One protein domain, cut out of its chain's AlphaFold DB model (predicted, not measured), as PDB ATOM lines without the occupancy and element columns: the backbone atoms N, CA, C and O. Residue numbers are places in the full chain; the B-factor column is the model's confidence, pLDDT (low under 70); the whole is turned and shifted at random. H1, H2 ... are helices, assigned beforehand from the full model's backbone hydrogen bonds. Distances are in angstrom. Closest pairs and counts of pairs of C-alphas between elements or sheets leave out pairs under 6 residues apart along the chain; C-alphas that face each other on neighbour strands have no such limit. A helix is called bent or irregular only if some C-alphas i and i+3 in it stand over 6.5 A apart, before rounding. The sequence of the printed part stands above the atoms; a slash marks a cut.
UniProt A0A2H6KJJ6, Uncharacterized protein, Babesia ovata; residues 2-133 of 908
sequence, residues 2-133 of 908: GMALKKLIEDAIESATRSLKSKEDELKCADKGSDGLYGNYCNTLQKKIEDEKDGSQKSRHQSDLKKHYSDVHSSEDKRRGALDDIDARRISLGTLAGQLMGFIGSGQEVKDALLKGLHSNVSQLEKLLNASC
ATOM      1  N   GLY A   2      24.858 -42.592  -3.263       49.88
ATOM      2  CA  GLY A   2      25.797 -41.674  -2.587       49.88
ATOM      3  C   GLY A   2      25.919 -41.797  -1.057       49.88
ATOM      4  O   GLY A   2      27.023 -41.683  -0.548       49.88
ATOM      5  N   MET A   3      24.842 -42.093  -0.313       50.25
ATOM      6  CA  MET A   3      24.905 -42.156   1.163       50.25
ATOM      7  C   MET A   3      25.700 -43.350   1.714       50.25
ATOM      8  O   MET A   3      26.402 -43.197   2.705       50.25
ATOM      9  N   ALA A   4      25.624 -44.525   1.079       60.59
ATOM     10  CA  ALA A   4      26.359 -45.709   1.535       60.59
ATOM     11  C   ALA A   4      27.865 -45.585   1.262       60.59
ATOM     12  O   ALA A   4      28.674 -45.931   2.114       60.59
ATOM     13  N   LEU A   5      28.235 -45.042   0.096       58.22
ATOM     14  CA  LEU A   5      29.630 -44.775  -0.248       58.22
ATOM     15  C   LEU A   5      30.212 -43.656   0.621       58.22
ATOM     16  O   LEU A   5      31.318 -43.799   1.126       58.22
ATOM     17  N   LYS A   6      29.442 -42.585   0.850       73.12
ATOM     18  CA  LYS A   6      29.803 -41.522   1.788       73.12
ATOM     19  C   LYS A   6      30.081 -42.090   3.183       73.12
ATOM     20  O   LYS A   6      31.178 -41.894   3.687       73.12
ATOM     21  N   LYS A   7      29.149 -42.875   3.732       77.69
ATOM     22  CA  LYS A   7      29.296 -43.501   5.051       77.69
ATOM     23  C   LYS A   7      30.489 -44.456   5.123       77.69
ATOM     24  O   LYS A   7      31.227 -44.432   6.091       77.69
ATOM     25  N   LEU A   8      30.733 -45.248   4.079       73.00
ATOM     26  CA  LEU A   8      31.878 -46.160   4.030       73.00
ATOM     27  C   LEU A   8      33.224 -45.416   3.996       73.00
ATOM     28  O   LEU A   8      34.195 -45.877   4.589       73.00
ATOM     29  N   ILE A   9      33.287 -44.269   3.315       71.50
ATOM     30  CA  ILE A   9      34.481 -43.417   3.295       71.50
ATOM     31  C   ILE A   9      34.654 -42.705   4.645       71.50
ATOM     32  O   ILE A   9      35.772 -42.667   5.153       71.50
ATOM     33  N   GLU A  10      33.576 -42.189   5.243       78.94
ATOM     34  CA  GLU A  10      33.586 -41.598   6.592       78.94
ATOM     35  C   GLU A  10      34.075 -42.622   7.630       78.94
ATOM     36  O   GLU A  10      35.060 -42.359   8.318       78.94
ATOM     37  N   ASP A  11      33.508 -43.833   7.640       78.75
ATOM     38  CA  ASP A  11      33.902 -44.934   8.529       78.75
ATOM     39  C   ASP A  11      35.373 -45.346   8.317       78.75
ATOM     40  O   ASP A  11      36.086 -45.678   9.268       78.75
ATOM     41  N   ALA A  12      35.866 -45.315   7.073       70.69
ATOM     42  CA  ALA A  12      37.257 -45.637   6.757       70.69
ATOM     43  C   ALA A  12      38.233 -44.550   7.238       70.69
ATOM     44  O   ALA A  12      39.275 -44.879   7.812       70.69
ATOM     45  N   ILE A  13      37.900 -43.268   7.037       72.38
ATOM     46  CA  ILE A  13      38.685 -42.132   7.544       72.38
ATOM     47  C   ILE A  13      38.697 -42.158   9.071       72.38
ATOM     48  O   ILE A  13      39.756 -41.988   9.682       72.38
ATOM     49  N   GLU A  14      37.553 -42.425   9.694       81.62
ATOM     50  CA  GLU A  14      37.432 -42.514  11.141       81.62
ATOM     51  C   GLU A  14      38.247 -43.690  11.696       81.62
ATOM     52  O   GLU A  14      39.051 -43.515  12.612       81.62
ATOM     53  N   SER A  15      38.127 -44.875  11.096       73.44
ATOM     54  CA  SER A  15      38.880 -46.071  11.485       73.44
ATOM     55  C   SER A  15      40.393 -45.870  11.347       73.44
ATOM     56  O   SER A  15      41.149 -46.164  12.278       73.44
ATOM     57  N   ALA A  16      40.851 -45.278  10.237       68.19
ATOM     58  CA  ALA A  16      42.259 -44.936  10.041       68.19
ATOM     59  C   ALA A  16      42.741 -43.904  11.075       68.19
ATOM     60  O   ALA A  16      43.812 -44.060  11.666       68.19
ATOM     61  N   THR A  17      41.922 -42.889  11.355       71.94
ATOM     62  CA  THR A  17      42.213 -41.849  12.348       71.94
ATOM     63  C   THR A  17      42.317 -42.428  13.762       71.94
ATOM     64  O   THR A  17      43.249 -42.089  14.497       71.94
ATOM     65  N   ARG A  18      41.405 -43.331  14.147       77.25
ATOM     66  CA  ARG A  18      41.434 -44.038  15.437       77.25
ATOM     67  C   ARG A  18      42.628 -44.989  15.530       77.25
ATOM     68  O   ARG A  18      43.294 -45.011  16.559       77.25
ATOM     69  N   SER A  19      42.943 -45.721  14.461       75.12
ATOM     70  CA  SER A  19      44.085 -46.643  14.417       75.12
ATOM     71  C   SER A  19      45.416 -45.909  14.612       75.12
ATOM     72  O   SER A  19      46.220 -46.296  15.462       75.12
ATOM     73  N   LEU A  20      45.619 -44.786  13.908       76.62
ATOM     74  CA  LEU A  20      46.812 -43.950  14.072       76.62
ATOM     75  C   LEU A  20      46.891 -43.325  15.470       76.62
ATOM     76  O   LEU A  20      47.986 -43.157  16.003       76.62
ATOM     77  N   LYS A  21      45.750 -42.975  16.076       80.94
ATOM     78  CA  LYS A  21      45.710 -42.461  17.450       80.94
ATOM     79  C   LYS A  21      46.060 -43.542  18.475       80.94
ATOM     80  O   LYS A  21      46.943 -43.319  19.291       80.94
ATOM     81  N   SER A  22      45.471 -44.729  18.355       80.50
ATOM     82  CA  SER A  22      45.799 -45.880  19.201       80.50
ATOM     83  C   SER A  22      47.288 -46.215  19.135       80.50
ATOM     84  O   SER A  22      47.904 -46.479  20.162       80.50
ATOM     85  N   LYS A  23      47.890 -46.165  17.938       81.31
ATOM     86  CA  LYS A  23      49.320 -46.442  17.788       81.31
ATOM     87  C   LYS A  23      50.208 -45.346  18.374       81.31
ATOM     88  O   LYS A  23      51.246 -45.652  18.948       81.31
ATOM     89  N   GLU A  24      49.806 -44.083  18.256       82.56
ATOM     90  CA  GLU A  24      50.498 -42.967  18.908       82.56
ATOM     91  C   GLU A  24      50.466 -43.115  20.437       82.56
ATOM     92  O   GLU A  24      51.494 -42.942  21.086       82.56
ATOM     93  N   ASP A  25      49.312 -43.471  21.002       82.38
ATOM     94  CA  ASP A  25      49.140 -43.643  22.447       82.38
ATOM     95  C   ASP A  25      49.953 -44.841  22.973       82.38
ATOM     96  O   ASP A  25      50.573 -44.747  24.031       82.38
ATOM     97  N   GLU A  26      50.054 -45.926  22.192       84.25
ATOM     98  CA  GLU A  26      50.989 -47.029  22.457       84.25
ATOM     99  C   GLU A  26      52.446 -46.554  22.500       84.25
ATOM    100  O   GLU A  26      53.183 -46.903  23.417       84.25
ATOM    101  N   LEU A  27      52.883 -45.758  21.519       84.00
ATOM    102  CA  LEU A  27      54.267 -45.278  21.452       84.00
ATOM    103  C   LEU A  27      54.590 -44.275  22.568       84.00
ATOM    104  O   LEU A  27      55.721 -44.241  23.052       84.00
ATOM    105  N   LYS A  28      53.601 -43.495  23.018       83.62
ATOM    106  CA  LYS A  28      53.727 -42.567  24.153       83.62
ATOM    107  C   LYS A  28      53.841 -43.274  25.506       83.62
ATOM    108  O   LYS A  28      54.241 -42.643  26.477       83.62
ATOM    109  N   CYS A  29      53.627 -44.591  25.570       84.56
ATOM    110  CA  CYS A  29      53.800 -45.380  26.793       84.56
ATOM    111  C   CYS A  29      55.207 -45.245  27.417       84.56
ATOM    112  O   CYS A  29      55.340 -45.307  28.639       84.56
ATOM    113  N   ALA A  30      56.249 -45.009  26.610       82.19
ATOM    114  CA  ALA A  30      57.622 -44.798  27.086       82.19
ATOM    115  C   ALA A  30      57.993 -43.329  27.369       82.19
ATOM    116  O   ALA A  30      59.089 -43.072  27.868       82.19
ATOM    117  N   ASP A  31      57.120 -42.368  27.057       77.75
ATOM    118  CA  ASP A  31      57.407 -40.937  27.173       77.75
ATOM    119  C   ASP A  31      56.981 -40.384  28.541       77.75
ATOM    120  O   ASP A  31      55.792 -40.203  28.814       77.75
ATOM    121  N   LYS A  32      57.964 -40.095  29.403       72.50
ATOM    122  CA  LYS A  32      57.756 -39.570  30.764       72.50
ATOM    123  C   LYS A  32      57.118 -38.177  30.798       72.50
ATOM    124  O   LYS A  32      56.609 -37.794  31.845       72.50
ATOM    125  N   GLY A  33      57.158 -37.428  29.694       67.88
ATOM    126  CA  GLY A  33      56.515 -36.118  29.566       67.88
ATOM    127  C   GLY A  33      55.055 -36.183  29.108       67.88
ATOM    128  O   GLY A  33      54.411 -35.143  28.986       67.88
ATOM    129  N   SER A  34      54.524 -37.379  28.826       66.19
ATOM    130  CA  SER A  34      53.154 -37.556  28.340       66.19
ATOM    131  C   SER A  34      52.151 -37.711  29.494       66.19
ATOM    132  O   SER A  34      52.008 -38.780  30.094       66.19
ATOM    133  N   ASP A  35      51.434 -36.626  29.806       57.09
ATOM    134  CA  ASP A  35      50.423 -36.599  30.873       57.09
ATOM    135  C   ASP A  35      49.353 -37.688  30.667       57.09
ATOM    136  O   ASP A  35      48.627 -37.705  29.670       57.09
ATOM    137  N   GLY A  36      49.267 -38.624  31.618       65.81
ATOM    138  CA  GLY A  36      48.264 -39.698  31.656       65.81
ATOM    139  C   GLY A  36      48.488 -40.887  30.704       65.81
ATOM    140  O   GLY A  36      47.715 -41.849  30.756       65.81
ATOM    141  N   LEU A  37      49.528 -40.863  29.861       70.56
ATOM    142  CA  LEU A  37      49.822 -41.924  28.879       70.56
ATOM    143  C   LEU A  37      51.086 -42.731  29.205       70.56
ATOM    144  O   LEU A  37      51.178 -43.898  28.809       70.56
ATOM    145  N   TYR A  38      52.017 -42.171  29.984       77.06
ATOM    146  CA  TYR A  38      53.208 -42.886  30.439       77.06
ATOM    147  C   TYR A  38      52.846 -44.157  31.224       77.06
ATOM    148  O   TYR A  38      52.106 -44.118  32.208       77.06
ATOM    149  N   GLY A  39      53.355 -45.306  30.775       76.50
ATOM    150  CA  GLY A  39      53.103 -46.617  31.381       76.50
ATOM    151  C   GLY A  39      51.674 -47.160  31.226       76.50
ATOM    152  O   GLY A  39      51.426 -48.301  31.608       76.50
ATOM    153  N   ASN A  40      50.730 -46.410  30.646       82.94
ATOM    154  CA  ASN A  40      49.307 -46.772  30.620       82.94
ATOM    155  C   ASN A  40      49.033 -48.036  29.779       82.94
ATOM    156  O   ASN A  40      48.332 -48.954  30.212       82.94
ATOM    157  N   TYR A  41      49.663 -48.145  28.605       83.44
ATOM    158  CA  TYR A  41      49.514 -49.328  27.755       83.44
ATOM    159  C   TYR A  41      50.180 -50.572  28.366       83.44
ATOM    160  O   TYR A  41      49.582 -51.648  28.373       83.44
ATOM    161  N   CYS A  42      51.364 -50.413  28.971       84.00
ATOM    162  CA  CYS A  42      52.009 -51.469  29.757       84.00
ATOM    163  C   CYS A  42      51.109 -51.943  30.908       84.00
ATOM    164  O   CYS A  42      50.909 -53.144  31.060       84.00
ATOM    165  N   ASN A  43      50.497 -51.022  31.656       85.31
ATOM    166  CA  ASN A  43      49.576 -51.345  32.749       85.31
ATOM    167  C   ASN A  43      48.305 -52.048  32.249       85.31
ATOM    168  O   ASN A  43      47.803 -52.960  32.900       85.31
ATOM    169  N   THR A  44      47.799 -51.675  31.070       85.62
ATOM    170  CA  THR A  44      46.644 -52.336  30.445       85.62
ATOM    171  C   THR A  44      46.967 -53.778  30.051       85.62
ATOM    172  O   THR A  44      46.163 -54.679  30.290       85.62
ATOM    173  N   LEU A  45      48.143 -54.020  29.463       85.38
ATOM    174  CA  LEU A  45      48.606 -55.371  29.139       85.38
ATOM    175  C   LEU A  45      48.889 -56.190  30.403       85.38
ATOM    176  O   LEU A  45      48.511 -57.356  30.466       85.38
ATOM    177  N   GLN A  46      49.473 -55.570  31.428       87.12
ATOM    178  CA  GLN A  46      49.721 -56.193  32.724       87.12
ATOM    179  C   GLN A  46      48.411 -56.626  33.397       87.12
ATOM    180  O   GLN A  46      48.280 -57.774  33.813       87.12
ATOM    181  N   LYS A  47      47.396 -55.759  33.394       88.12
ATOM    182  CA  LYS A  47      46.068 -56.079  33.920       88.12
ATOM    183  C   LYS A  47      45.392 -57.220  33.151       88.12
ATOM    184  O   LYS A  47      44.799 -58.098  33.762       88.12
ATOM    185  N   LYS A  48      45.546 -57.282  31.819       87.88
ATOM    186  CA  LYS A  48      45.071 -58.429  31.015       87.88
ATOM    187  C   LYS A  48      45.761 -59.745  31.391       87.88
ATOM    188  O   LYS A  48      45.129 -60.788  31.322       87.88
ATOM    189  N   ILE A  49      47.031 -59.720  31.800       88.69
ATOM    190  CA  ILE A  49      47.748 -60.909  32.301       88.69
ATOM    191  C   ILE A  49      47.232 -61.319  33.689       88.69
ATOM    192  O   ILE A  49      47.164 -62.511  33.999       88.69
ATOM    193  N   GLU A  50      46.910 -60.340  34.535       88.94
ATOM    194  CA  GLU A  50      46.394 -60.551  35.892       88.94
ATOM    195  C   GLU A  50      44.965 -61.113  35.886       88.94
ATOM    196  O   GLU A  50      44.685 -62.050  36.635       88.94
ATOM    197  N   ASP A  51      44.109 -60.607  34.994       88.81
ATOM    198  CA  ASP A  51      42.698 -60.994  34.881       88.81
ATOM    199  C   ASP A  51      42.480 -62.307  34.084       88.81
ATOM    200  O   ASP A  51      41.415 -62.923  34.194       88.81
ATOM    201  N   GLU A  52      43.469 -62.769  33.303       89.19
ATOM    202  CA  GLU A  52      43.359 -63.969  32.458       89.19
ATOM    203  C   GLU A  52      43.587 -65.275  33.241       89.19
ATOM    204  O   GLU A  52      44.613 -65.477  33.909       89.19
ATOM    205  N   LYS A  53      42.614 -66.189  33.127       86.50
ATOM    206  CA  LYS A  53      42.580 -67.484  33.824       86.50
ATOM    207  C   LYS A  53      43.080 -68.633  32.948       86.50
ATOM    208  O   LYS A  53      43.500 -69.652  33.493       86.50
ATOM    209  N   ASP A  54      43.061 -68.480  31.623       88.06
ATOM    210  CA  ASP A  54      43.594 -69.472  30.689       88.06
ATOM    211  C   ASP A  54      45.124 -69.373  30.559       88.06
ATOM    212  O   ASP A  54      45.679 -68.333  30.198       88.06
ATOM    213  N   GLY A  55      45.829 -70.480  30.808       80.81
ATOM    214  CA  GLY A  55      47.296 -70.513  30.789       80.81
ATOM    215  C   GLY A  55      47.919 -70.199  29.420       80.81
ATOM    216  O   GLY A  55      49.015 -69.628  29.360       80.81
ATOM    217  N   SER A  56      47.228 -70.514  28.317       78.00
ATOM    218  CA  SER A  56      47.727 -70.239  26.964       78.00
ATOM    219  C   SER A  56      47.566 -68.761  26.591       78.00
ATOM    220  O   SER A  56      48.515 -68.143  26.102       78.00
ATOM    221  N   GLN A  57      46.412 -68.158  26.902       81.00
ATOM    222  CA  GLN A  57      46.163 -66.735  26.657       81.00
ATOM    223  C   GLN A  57      47.021 -65.857  27.567       81.00
ATOM    224  O   GLN A  57      47.589 -64.863  27.112       81.00
ATOM    225  N   LYS A  58      47.239 -66.278  28.818       87.12
ATOM    226  CA  LYS A  58      48.149 -65.594  29.742       87.12
ATOM    227  C   LYS A  58      49.583 -65.543  29.210       87.12
ATOM    228  O   LYS A  58      50.204 -64.480  29.223       87.12
ATOM    229  N   SER A  59      50.081 -66.658  28.671       85.44
ATOM    230  CA  SER A  59      51.409 -66.725  28.038       85.44
ATOM    231  C   SER A  59      51.500 -65.832  26.794       85.44
ATOM    232  O   SER A  59      52.518 -65.176  26.557       85.44
ATOM    233  N   ARG A  60      50.415 -65.741  26.014       83.69
ATOM    234  CA  ARG A  60      50.326 -64.844  24.856       83.69
ATOM    235  C   ARG A  60      50.381 -63.371  25.268       83.69
ATOM    236  O   ARG A  60      51.188 -62.626  24.721       83.69
ATOM    237  N   HIS A  61      49.610 -62.969  26.278       86.69
ATOM    238  CA  HIS A  61      49.629 -61.598  26.799       86.69
ATOM    239  C   HIS A  61      50.987 -61.214  27.408       86.69
ATOM    240  O   HIS A  61      51.443 -60.084  27.224       86.69
ATOM    241  N   GLN A  62      51.688 -62.155  28.052       86.69
ATOM    242  CA  GLN A  62      53.071 -61.955  28.510       86.69
ATOM    243  C   GLN A  62      54.041 -61.715  27.345       86.69
ATOM    244  O   GLN A  62      54.902 -60.835  27.422       86.69
ATOM    245  N   SER A  63      53.891 -62.463  26.248       87.75
ATOM    246  CA  SER A  63      54.672 -62.244  25.028       87.75
ATOM    247  C   SER A  63      54.379 -60.878  24.399       87.75
ATOM    248  O   SER A  63      55.312 -60.186  23.989       87.75
ATOM    249  N   ASP A  64      53.110 -60.462  24.355       84.81
ATOM    250  CA  ASP A  64      52.700 -59.161  23.814       84.81
ATOM    251  C   ASP A  64      53.290 -57.996  24.628       84.81
ATOM    252  O   ASP A  64      53.814 -57.042  24.047       84.81
ATOM    253  N   LEU A  65      53.301 -58.101  25.964       87.69
ATOM    254  CA  LEU A  65      53.941 -57.117  26.845       87.69
ATOM    255  C   LEU A  65      55.457 -57.056  26.628       87.69
ATOM    256  O   LEU A  65      56.015 -55.969  26.484       87.69
ATOM    257  N   LYS A  66      56.129 -58.213  26.554       87.31
ATOM    258  CA  LYS A  66      57.579 -58.279  26.309       87.31
ATOM    259  C   LYS A  66      57.949 -57.660  24.961       87.31
ATOM    260  O   LYS A  66      58.921 -56.910  24.870       87.31
ATOM    261  N   LYS A  67      57.156 -57.947  23.926       85.38
ATOM    262  CA  LYS A  67      57.329 -57.372  22.592       85.38
ATOM    263  C   LYS A  67      57.123 -55.857  22.609       85.38
ATOM    264  O   LYS A  67      57.985 -55.135  22.124       85.38
ATOM    265  N   HIS A  68      56.047 -55.369  23.226       84.69
ATOM    266  CA  HIS A  68      55.795 -53.933  23.364       84.69
ATOM    267  C   HIS A  68      56.936 -53.213  24.100       84.69
ATOM    268  O   HIS A  68      57.404 -52.171  23.644       84.69
ATOM    269  N   TYR A  69      57.437 -53.789  25.196       83.50
ATOM    270  CA  TYR A  69      58.550 -53.211  25.948       83.50
ATOM    271  C   TYR A  69      59.824 -53.122  25.097       83.50
ATOM    272  O   TYR A  69      60.480 -52.082  25.054       83.50
ATOM    273  N   SER A  70      60.142 -54.184  24.353       82.38
ATOM    274  CA  SER A  70      61.248 -54.177  23.392       82.38
ATOM    275  C   SER A  70      61.050 -53.112  22.308       82.38
ATOM    276  O   SER A  70      61.959 -52.337  22.040       82.38
ATOM    277  N   ASP A  71      59.874 -53.018  21.702       76.75
ATOM    278  CA  ASP A  71      59.667 -52.149  20.540       76.75
ATOM    279  C   ASP A  71      59.559 -50.659  20.912       76.75
ATOM    280  O   ASP A  71      59.944 -49.801  20.119       76.75
ATOM    281  N   VAL A  72      59.059 -50.341  22.112       82.25
ATOM    282  CA  VAL A  72      58.719 -48.962  22.515       82.25
ATOM    283  C   VAL A  72      59.655 -48.398  23.589       82.25
ATOM    284  O   VAL A  72      59.961 -47.204  23.567       82.25
ATOM    285  N   HIS A  73      60.153 -49.231  24.509       82.81
ATOM    286  CA  HIS A  73      60.970 -48.783  25.644       82.81
ATOM    287  C   HIS A  73      62.482 -49.028  25.465       82.81
ATOM    288  O   HIS A  73      63.264 -48.383  26.158       82.81
ATOM    289  N   SER A  74      62.920 -49.905  24.548       79.88
ATOM    290  CA  SER A  74      64.352 -50.254  24.409       79.88
ATOM    291  C   SER A  74      65.194 -49.261  23.599       79.88
ATOM    292  O   SER A  74      66.411 -49.213  23.762       79.88
ATOM    293  N   SER A  75      64.576 -48.479  22.707       79.12
ATOM    294  CA  SER A  75      65.284 -47.547  21.823       79.12
ATOM    295  C   SER A  75      64.444 -46.307  21.540       79.12
ATOM    296  O   SER A  75      63.397 -46.365  20.894       79.12
ATOM    297  N   GLU A  76      64.946 -45.165  21.999       77.69
ATOM    298  CA  GLU A  76      64.339 -43.860  21.758       77.69
ATOM    299  C   GLU A  76      64.345 -43.478  20.274       77.69
ATOM    300  O   GLU A  76      63.344 -42.964  19.779       77.69
ATOM    301  N   ASP A  77      65.404 -43.813  19.533       75.38
ATOM    302  CA  ASP A  77      65.481 -43.540  18.093       75.38
ATOM    303  C   ASP A  77      64.474 -44.359  17.282       75.38
ATOM    304  O   ASP A  77      63.807 -43.810  16.404       75.38
ATOM    305  N   LYS A  78      64.288 -45.649  17.605       75.06
ATOM    306  CA  LYS A  78      63.253 -46.478  16.959       75.06
ATOM    307  C   LYS A  78      61.849 -45.958  17.266       75.06
ATOM    308  O   LYS A  78      61.018 -45.879  16.362       75.06
ATOM    309  N   ARG A  79      61.595 -45.551  18.515       81.31
ATOM    310  CA  ARG A  79      60.324 -44.934  18.929       81.31
ATOM    311  C   ARG A  79      60.074 -43.618  18.191       81.31
ATOM    312  O   ARG A  79      58.971 -43.401  17.697       81.31
ATOM    313  N   ARG A  80      61.091 -42.756  18.085       77.25
ATOM    314  CA  ARG A  80      61.015 -41.466  17.386       77.25
ATOM    315  C   ARG A  80      60.767 -41.649  15.889       77.25
ATOM    316  O   ARG A  80      59.852 -41.025  15.368       77.25
ATOM    317  N   GLY A  81      61.464 -42.584  15.242       76.56
ATOM    318  CA  GLY A  81      61.206 -42.938  13.843       76.56
ATOM    319  C   GLY A  81      59.791 -43.484  13.608       76.56
ATOM    320  O   GLY A  81      59.159 -43.158  12.606       76.56
ATOM    321  N   ALA A  82      59.243 -44.260  14.551       77.25
ATOM    322  CA  ALA A  82      57.858 -44.727  14.478       77.25
ATOM    323  C   ALA A  82      56.830 -43.592  14.668       77.25
ATOM    324  O   ALA A  82      55.779 -43.609  14.030       77.25
ATOM    325  N   LEU A  83      57.124 -42.593  15.509       77.38
ATOM    326  CA  LEU A  83      56.303 -41.382  15.640       77.38
ATOM    327  C   LEU A  83      56.370 -40.508  14.376       77.38
ATOM    328  O   LEU A  83      55.341 -39.990  13.948       77.38
ATOM    329  N   ASP A  84      57.538 -40.409  13.736       77.00
ATOM    330  CA  ASP A  84      57.704 -39.703  12.459       77.00
ATOM    331  C   ASP A  84      56.901 -40.373  11.326       77.00
ATOM    332  O   ASP A  84      56.276 -39.684  10.514       77.00
ATOM    333  N   ASP A  85      56.836 -41.710  11.304       75.69
ATOM    334  CA  ASP A  85      55.978 -42.464  10.377       75.69
ATOM    335  C   ASP A  85      54.483 -42.199  10.636       75.69
ATOM    336  O   ASP A  85      53.702 -42.055   9.692       75.69
ATOM    337  N   ILE A  86      54.063 -42.059  11.902       76.75
ATOM    338  CA  ILE A  86      52.687 -41.651  12.237       76.75
ATOM    339  C   ILE A  86      52.393 -40.240  11.721       76.75
ATOM    340  O   ILE A  86      51.329 -40.033  11.133       76.75
ATOM    341  N   ASP A  87      53.314 -39.287  11.895       76.44
ATOM    342  CA  ASP A  87      53.159 -37.925  11.376       76.44
ATOM    343  C   ASP A  87      53.013 -37.924   9.845       76.44
ATOM    344  O   ASP A  87      52.078 -37.324   9.308       76.44
ATOM    345  N   ALA A  88      53.857 -38.677   9.132       70.38
ATOM    346  CA  ALA A  88      53.778 -38.817   7.677       70.38
ATOM    347  C   ALA A  88      52.444 -39.437   7.213       70.38
ATOM    348  O   ALA A  88      51.830 -38.989   6.235       70.38
ATOM    349  N   ARG A  89      51.944 -40.447   7.939       72.81
ATOM    350  CA  ARG A  89      50.644 -41.077   7.660       72.81
ATOM    351  C   ARG A  89      49.467 -40.154   7.958       72.81
ATOM    352  O   ARG A  89      48.498 -40.178   7.204       72.81
ATOM    353  N   ARG A  90      49.539 -39.316   8.999       74.44
ATOM    354  CA  ARG A  90      48.522 -38.291   9.300       74.44
ATOM    355  C   ARG A  90      48.468 -37.212   8.229       74.44
ATOM    356  O   ARG A  90      47.374 -36.851   7.810       74.44
ATOM    357  N   ILE A  91      49.618 -36.751   7.737       70.12
ATOM    358  CA  ILE A  91      49.695 -35.806   6.610       70.12
ATOM    359  C   ILE A  91      49.057 -36.423   5.358       70.12
ATOM    360  O   ILE A  91      48.243 -35.783   4.690       70.12
ATOM    361  N   SER A  92      49.366 -37.690   5.074       69.38
ATOM    362  CA  SER A  92      48.797 -38.419   3.934       69.38
ATOM    363  C   SER A  92      47.280 -38.597   4.062       69.38
ATOM    364  O   SER A  92      46.547 -38.338   3.108       69.38
ATOM    365  N   LEU A  93      46.795 -38.988   5.246       68.62
ATOM    366  CA  LEU A  93      45.366 -39.150   5.523       68.62
ATOM    367  C   LEU A  93      44.622 -37.810   5.471       68.62
ATOM    368  O   LEU A  93      43.541 -37.754   4.897       68.62
ATOM    369  N   GLY A  94      45.203 -36.730   6.002       69.75
ATOM    370  CA  GLY A  94      44.645 -35.380   5.912       69.75
ATOM    371  C   GLY A  94      44.585 -34.870   4.470       69.75
ATOM    372  O   GLY A  94      43.567 -34.330   4.052       69.75
ATOM    373  N   THR A  95      45.626 -35.122   3.671       70.75
ATOM    374  CA  THR A  95      45.648 -34.787   2.234       70.75
ATOM    375  C   THR A  95      44.552 -35.538   1.480       70.75
ATOM    376  O   THR A  95      43.800 -34.939   0.711       70.75
ATOM    377  N   LEU A  96      44.417 -36.840   1.744       68.56
ATOM    378  CA  LEU A  96      43.377 -37.676   1.156       68.56
ATOM    379  C   LEU A  96      41.976 -37.224   1.593       68.56
ATOM    380  O   LEU A  96      41.089 -37.086   0.756       68.56
ATOM    381  N   ALA A  97      41.776 -36.935   2.879       67.00
ATOM    382  CA  ALA A  97      40.516 -36.412   3.403       67.00
ATOM    383  C   ALA A  97      40.153 -35.062   2.757       67.00
ATOM    384  O   ALA A  97      39.001 -34.853   2.389       67.00
ATOM    385  N   GLY A  98      41.136 -34.184   2.528       66.56
ATOM    386  CA  GLY A  98      40.955 -32.924   1.799       66.56
ATOM    387  C   GLY A  98      40.543 -33.124   0.340       66.56
ATOM    388  O   GLY A  98      39.616 -32.470  -0.131       66.56
ATOM    389  N   GLN A  99      41.165 -34.076  -0.361       68.88
ATOM    390  CA  GLN A  99      40.781 -34.443  -1.731       68.88
ATOM    391  C   GLN A  99      39.365 -35.029  -1.799       68.88
ATOM    392  O   GLN A  99      38.632 -34.782  -2.754       68.88
ATOM    393  N   LEU A 100      38.968 -35.785  -0.772       65.31
ATOM    394  CA  LEU A 100      37.646 -36.399  -0.677       65.31
ATOM    395  C   LEU A 100      36.566 -35.424  -0.182       65.31
ATOM    396  O   LEU A 100      35.387 -35.677  -0.424       65.31
ATOM    397  N   MET A 101      36.928 -34.291   0.435       66.12
ATOM    398  CA  MET A 101      35.984 -33.298   0.971       66.12
ATOM    399  C   MET A 101      34.975 -32.816  -0.081       66.12
ATOM    400  O   MET A 101      33.792 -32.675   0.229       66.12
ATOM    401  N   GLY A 102      35.406 -32.632  -1.334       56.72
ATOM    402  CA  GLY A 102      34.519 -32.242  -2.438       56.72
ATOM    403  C   GLY A 102      33.472 -33.302  -2.809       56.72
ATOM    404  O   GLY A 102      32.487 -32.981  -3.468       56.72
ATOM    405  N   PHE A 103      33.665 -34.552  -2.376       50.69
ATOM    406  CA  PHE A 103      32.813 -35.698  -2.695       50.69
ATOM    407  C   PHE A 103      31.910 -36.127  -1.527       50.69
ATOM    408  O   PHE A 103      30.754 -36.484  -1.745       50.69
ATOM    409  N   ILE A 104      32.411 -36.080  -0.285       64.31
ATOM    410  CA  ILE A 104      31.668 -36.522   0.915       64.31
ATOM    411  C   ILE A 104      31.171 -35.369   1.806       64.31
ATOM    412  O   ILE A 104      30.284 -35.570   2.639       64.31
ATOM    413  N   GLY A 105      31.647 -34.141   1.578       64.12
ATOM    414  CA  GLY A 105      31.349 -32.962   2.395       64.12
ATOM    415  C   GLY A 105      32.266 -32.827   3.617       64.12
ATOM    416  O   GLY A 105      33.152 -33.644   3.854       64.12
ATOM    417  N   SER A 106      32.061 -31.775   4.412       67.88
ATOM    418  CA  SER A 106      32.882 -31.446   5.587       67.88
ATOM    419  C   SER A 106      32.419 -32.169   6.865       67.88
ATOM    420  O   SER A 106      32.129 -31.514   7.870       67.88
ATOM    421  N   GLY A 107      32.289 -33.501   6.811       73.88
ATOM    422  CA  GLY A 107      31.984 -34.339   7.982       73.88
ATOM    423  C   GLY A 107      33.032 -34.189   9.093       73.88
ATOM    424  O   GLY A 107      34.149 -33.721   8.841       73.88
ATOM    425  N   GLN A 108      32.687 -34.558  10.329       76.19
ATOM    426  CA  GLN A 108      33.578 -34.372  11.480       76.19
ATOM    427  C   GLN A 108      34.872 -35.187  11.329       76.19
ATOM    428  O   GLN A 108      35.952 -34.713  11.654       76.19
ATOM    429  N   GLU A 109      34.778 -36.367  10.729       77.56
ATOM    430  CA  GLU A 109      35.872 -37.297  10.456       77.56
ATOM    431  C   GLU A 109      36.878 -36.691   9.466       77.56
ATOM    432  O   GLU A 109      38.094 -36.811   9.633       77.56
ATOM    433  N   VAL A 110      36.369 -35.979   8.454       70.88
ATOM    434  CA  VAL A 110      37.170 -35.258   7.453       70.88
ATOM    435  C   VAL A 110      37.874 -34.066   8.097       70.88
ATOM    436  O   VAL A 110      39.073 -33.872   7.881       70.88
ATOM    437  N   LYS A 111      37.154 -33.292   8.921       77.12
ATOM    438  CA  LYS A 111      37.716 -32.165   9.681       77.12
ATOM    439  C   LYS A 111      38.813 -32.632  10.643       77.12
ATOM    440  O   LYS A 111      39.886 -32.033  10.673       77.12
ATOM    441  N   ASP A 112      38.591 -33.730  11.359       76.00
ATOM    442  CA  ASP A 112      39.547 -34.304  12.308       76.00
ATOM    443  C   ASP A 112      40.814 -34.828  11.617       76.00
ATOM    444  O   ASP A 112      41.925 -34.613  12.111       76.00
ATOM    445  N   ALA A 113      40.670 -35.502  10.470       69.50
ATOM    446  CA  ALA A 113      41.798 -35.984   9.677       69.50
ATOM    447  C   ALA A 113      42.641 -34.826   9.120       69.50
ATOM    448  O   ALA A 113      43.872 -34.878   9.170       69.50
ATOM    449  N   LEU A 114      41.991 -33.756   8.647       73.50
ATOM    450  CA  LEU A 114      42.660 -32.538   8.188       73.50
ATOM    451  C   LEU A 114      43.389 -31.822   9.320       73.50
ATOM    452  O   LEU A 114      44.564 -31.496   9.169       73.50
ATOM    453  N   LEU A 115      42.730 -31.631  10.463       75.06
ATOM    454  CA  LEU A 115      43.316 -30.976  11.629       75.06
ATOM    455  C   LEU A 115      44.545 -31.745  12.140       75.06
ATOM    456  O   LEU A 115      45.595 -31.151  12.381       75.06
ATOM    457  N   LYS A 116      44.454 -33.077  12.241       75.31
ATOM    458  CA  LYS A 116      45.581 -33.936  12.652       75.31
ATOM    459  C   LYS A 116      46.710 -33.944  11.624       75.31
ATOM    460  O   LYS A 116      47.872 -33.900  12.018       75.31
ATOM    461  N   GLY A 117      46.389 -33.964  10.329       69.12
ATOM    462  CA  GLY A 117      47.378 -33.829   9.260       69.12
ATOM    463  C   GLY A 117      48.107 -32.485   9.314       69.12
ATOM    464  O   GLY A 117      49.329 -32.449   9.195       69.12
ATOM    465  N   LEU A 118      47.380 -31.395   9.581       69.88
ATOM    466  CA  LEU A 118      47.941 -30.054   9.742       69.88
ATOM    467  C   LEU A 118      48.866 -29.972  10.968       69.88
ATOM    468  O   LEU A 118      49.988 -29.487  10.851       69.88
ATOM    469  N   HIS A 119      48.439 -30.504  12.119       73.12
ATOM    470  CA  HIS A 119      49.262 -30.567  13.334       73.12
ATOM    471  C   HIS A 119      50.560 -31.366  13.130       73.12
ATOM    472  O   HIS A 119      51.619 -30.940  13.598       73.12
ATOM    473  N   SER A 120      50.506 -32.488  12.405       74.12
ATOM    474  CA  SER A 120      51.700 -33.270  12.058       74.12
ATOM    475  C   SER A 120      52.616 -32.515  11.086       74.12
ATOM    476  O   SER A 120      53.833 -32.541  11.254       74.12
ATOM    477  N   ASN A 121      52.058 -31.755  10.137       67.75
ATOM    478  CA  ASN A 121      52.839 -30.890   9.245       67.75
ATOM    479  C   ASN A 121      53.562 -29.769  10.012       67.75
ATOM    480  O   ASN A 121      54.747 -29.527   9.791       67.75
ATOM    481  N   VAL A 122      52.871 -29.115  10.952       63.22
ATOM    482  CA  VAL A 122      53.461 -28.090  11.831       63.22
ATOM    483  C   VAL A 122      54.561 -28.693  12.712       63.22
ATOM    484  O   VAL A 122      55.628 -28.098  12.843       63.22
ATOM    485  N   SER A 123      54.354 -29.903  13.238       66.44
ATOM    486  CA  SER A 123      55.368 -30.629  14.020       66.44
ATOM    487  C   SER A 123      56.622 -30.960  13.199       66.44
ATOM    488  O   SER A 123      57.740 -30.824  13.699       66.44
ATOM    489  N   GLN A 124      56.474 -31.360  11.930       69.25
ATOM    490  CA  GLN A 124      57.619 -31.607  11.040       69.25
ATOM    491  C   GLN A 124      58.367 -30.317  10.682       69.25
ATOM    492  O   GLN A 124      59.599 -30.299  10.691       69.25
ATOM    493  N   LEU A 125      57.642 -29.222  10.432       61.84
ATOM    494  CA  LEU A 125      58.228 -27.897  10.215       61.84
ATOM    495  C   LEU A 125      59.030 -27.420  11.433       61.84
ATOM    496  O   LEU A 125      60.135 -26.908  11.271       61.84
ATOM    497  N   GLU A 126      58.522 -27.636  12.646       62.62
ATOM    498  CA  GLU A 126      59.227 -27.307  13.889       62.62
ATOM    499  C   GLU A 126      60.512 -28.136  14.064       62.62
ATOM    500  O   GLU A 126      61.559 -27.582  14.398       62.62
ATOM    501  N   LYS A 127      60.476 -29.444  13.764       67.38
ATOM    502  CA  LYS A 127      61.666 -30.319  13.783       67.38
ATOM    503  C   LYS A 127      62.736 -29.849  12.795       67.38
ATOM    504  O   LYS A 127      63.905 -29.752  13.165       67.38
ATOM    505  N   LEU A 128      62.343 -29.523  11.561       61.44
ATOM    506  CA  LEU A 128      63.254 -29.020  10.527       61.44
ATOM    507  C   LEU A 128      63.858 -27.663  10.906       61.44
ATOM    508  O   LEU A 128      65.043 -27.427  10.674       61.44
ATOM    509  N   LEU A 129      63.070 -26.790  11.536       56.06
ATOM    510  CA  LEU A 129      63.545 -25.492  12.004       56.06
ATOM    511  C   LEU A 129      64.539 -25.640  13.169       56.06
ATOM    512  O   LEU A 129      65.589 -25.000  13.158       56.06
ATOM    513  N   ASN A 130      64.264 -26.537  14.122       57.38
ATOM    514  CA  ASN A 130      65.162 -26.836  15.242       57.38
ATOM    515  C   ASN A 130      66.474 -27.498  14.788       57.38
ATOM    516  O   ASN A 130      67.534 -27.169  15.318       57.38
ATOM    517  N   ALA A 131      66.426 -28.380  13.783       58.34
ATOM    518  CA  ALA A 131      67.617 -28.981  13.178       58.34
ATOM    519  C   ALA A 131      68.460 -27.957  12.392       58.34
ATOM    520  O   ALA A 131      69.686 -28.029  12.404       58.34
ATOM    521  N   SER A 132      67.810 -26.976  11.753       49.31
ATOM    522  CA  SER A 132      68.468 -25.902  10.996       49.31
ATOM    523  C   SER A 132      69.154 -24.857  11.894       49.31
ATOM    524  O   SER A 132      70.202 -24.332  11.529       49.31
ATOM    525  N   CYS A 133      68.632 -24.588  13.102       47.03
ATOM    526  CA  CYS A 133      69.221 -23.612  14.040       47.03
ATOM    527  C   CYS A 133      70.371 -24.183  14.922       47.03
ATOM    528  O   CYS A 133      70.766 -23.529  15.885       47.03
TER     529      CYS A 133
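This is residues 2 to 133 of the 908 residues of an uncharacterized protein of Babesia ovata (UniProt A0A2H6KJJ6). The model is a flat, wide V, two helices thick: one arm is long H1 and H4 side by side, the other is the shorter hairpin of H2 and H3, and the arms meet at a corner where H1 ends and H4 begins. H5 folds back from the far end of H4 and crosses H4 at a slant, and residues 125 to 133, of which 125 to 132 belong to H5, stick out free of the rest. The printed part has 132 residues with five named helices, H1 to H5 in order, and no named strand; its class is all helix. It is loose, with a radius of gyration of the C-alphas of 18.1 A, and flat, spanning 52 by 49 by 21 A.

H1, residues 2 to 28, is close to but not clearly touching H2, residues 40 to 51, about perpendicular at 89 degrees; their closest C-alphas are those of Glu 26 and Tyr 41, 6.0 A apart. H2 and H3, residues 55 to 73, form a helical hairpin at a shallow tilt of 14 degrees, with the C-alphas of Ile 49 and Lys 58 closest at 5.4 A. H3 touches H4, residues 76 to 104, only at the corner, about perpendicular at 85 degrees; the closest C-alphas, those of Val 72 and Arg 79, are 5.6 A apart. H4 is the hub, touching three helices. H1 and H4 touch, opposite ways at a shallow tilt of 15 degrees, closest at the C-alphas of Lys 6 and Ile 104, 5.4 A. H4 and H5, residues 108 to 132, form a second helical hairpin, at a steep tilt of 43 degrees; the C-alphas of Ile 91 and Gly 117 are closest, 4.0 A apart. H1, with residues 10 to 17 alone, touches H5, the same way at a steep tilt of 39 degrees, closest at the C-alphas of Glu 14 and Glu 109, 5.5 A. H1, H4 and H5 form an up and down bundle, each running against the one before it in the chain. H2 is apart from H4 and H5, and H3 from H5. Each O i to N i+4 pair is within hydrogen-bond range in H1, H2, H3 and H5; in H4 it is 23 of 25.

H1 begins at C-alpha 2 (25.797, -41.674, -2.587) and is 38.7 A long. H2 measures 16.3 A and H3 26.2 A. H4 begins at C-alpha 76 (64.339, -43.860, 21.758) and is 39.4 A long, with a kink of 32 degrees near residue 98; it is only just irregular, C-alphas 99 and 102 being 6.7 A apart. H5, 35.9 A long, ends at C-alpha 132 (68.468, -25.902, 10.996).

The C-alphas farthest apart are those of Asp 54 and Cys 133, 55.1 A. The printed part has no cut. The link from H1 to H2, 11 residues, is long; the other three are tight. The mean pLDDT of the printed part is 74.7, and 39 residues are under 70, among them residues 2 to 5, 33 to 36, 96 to 106 and 121 to 133.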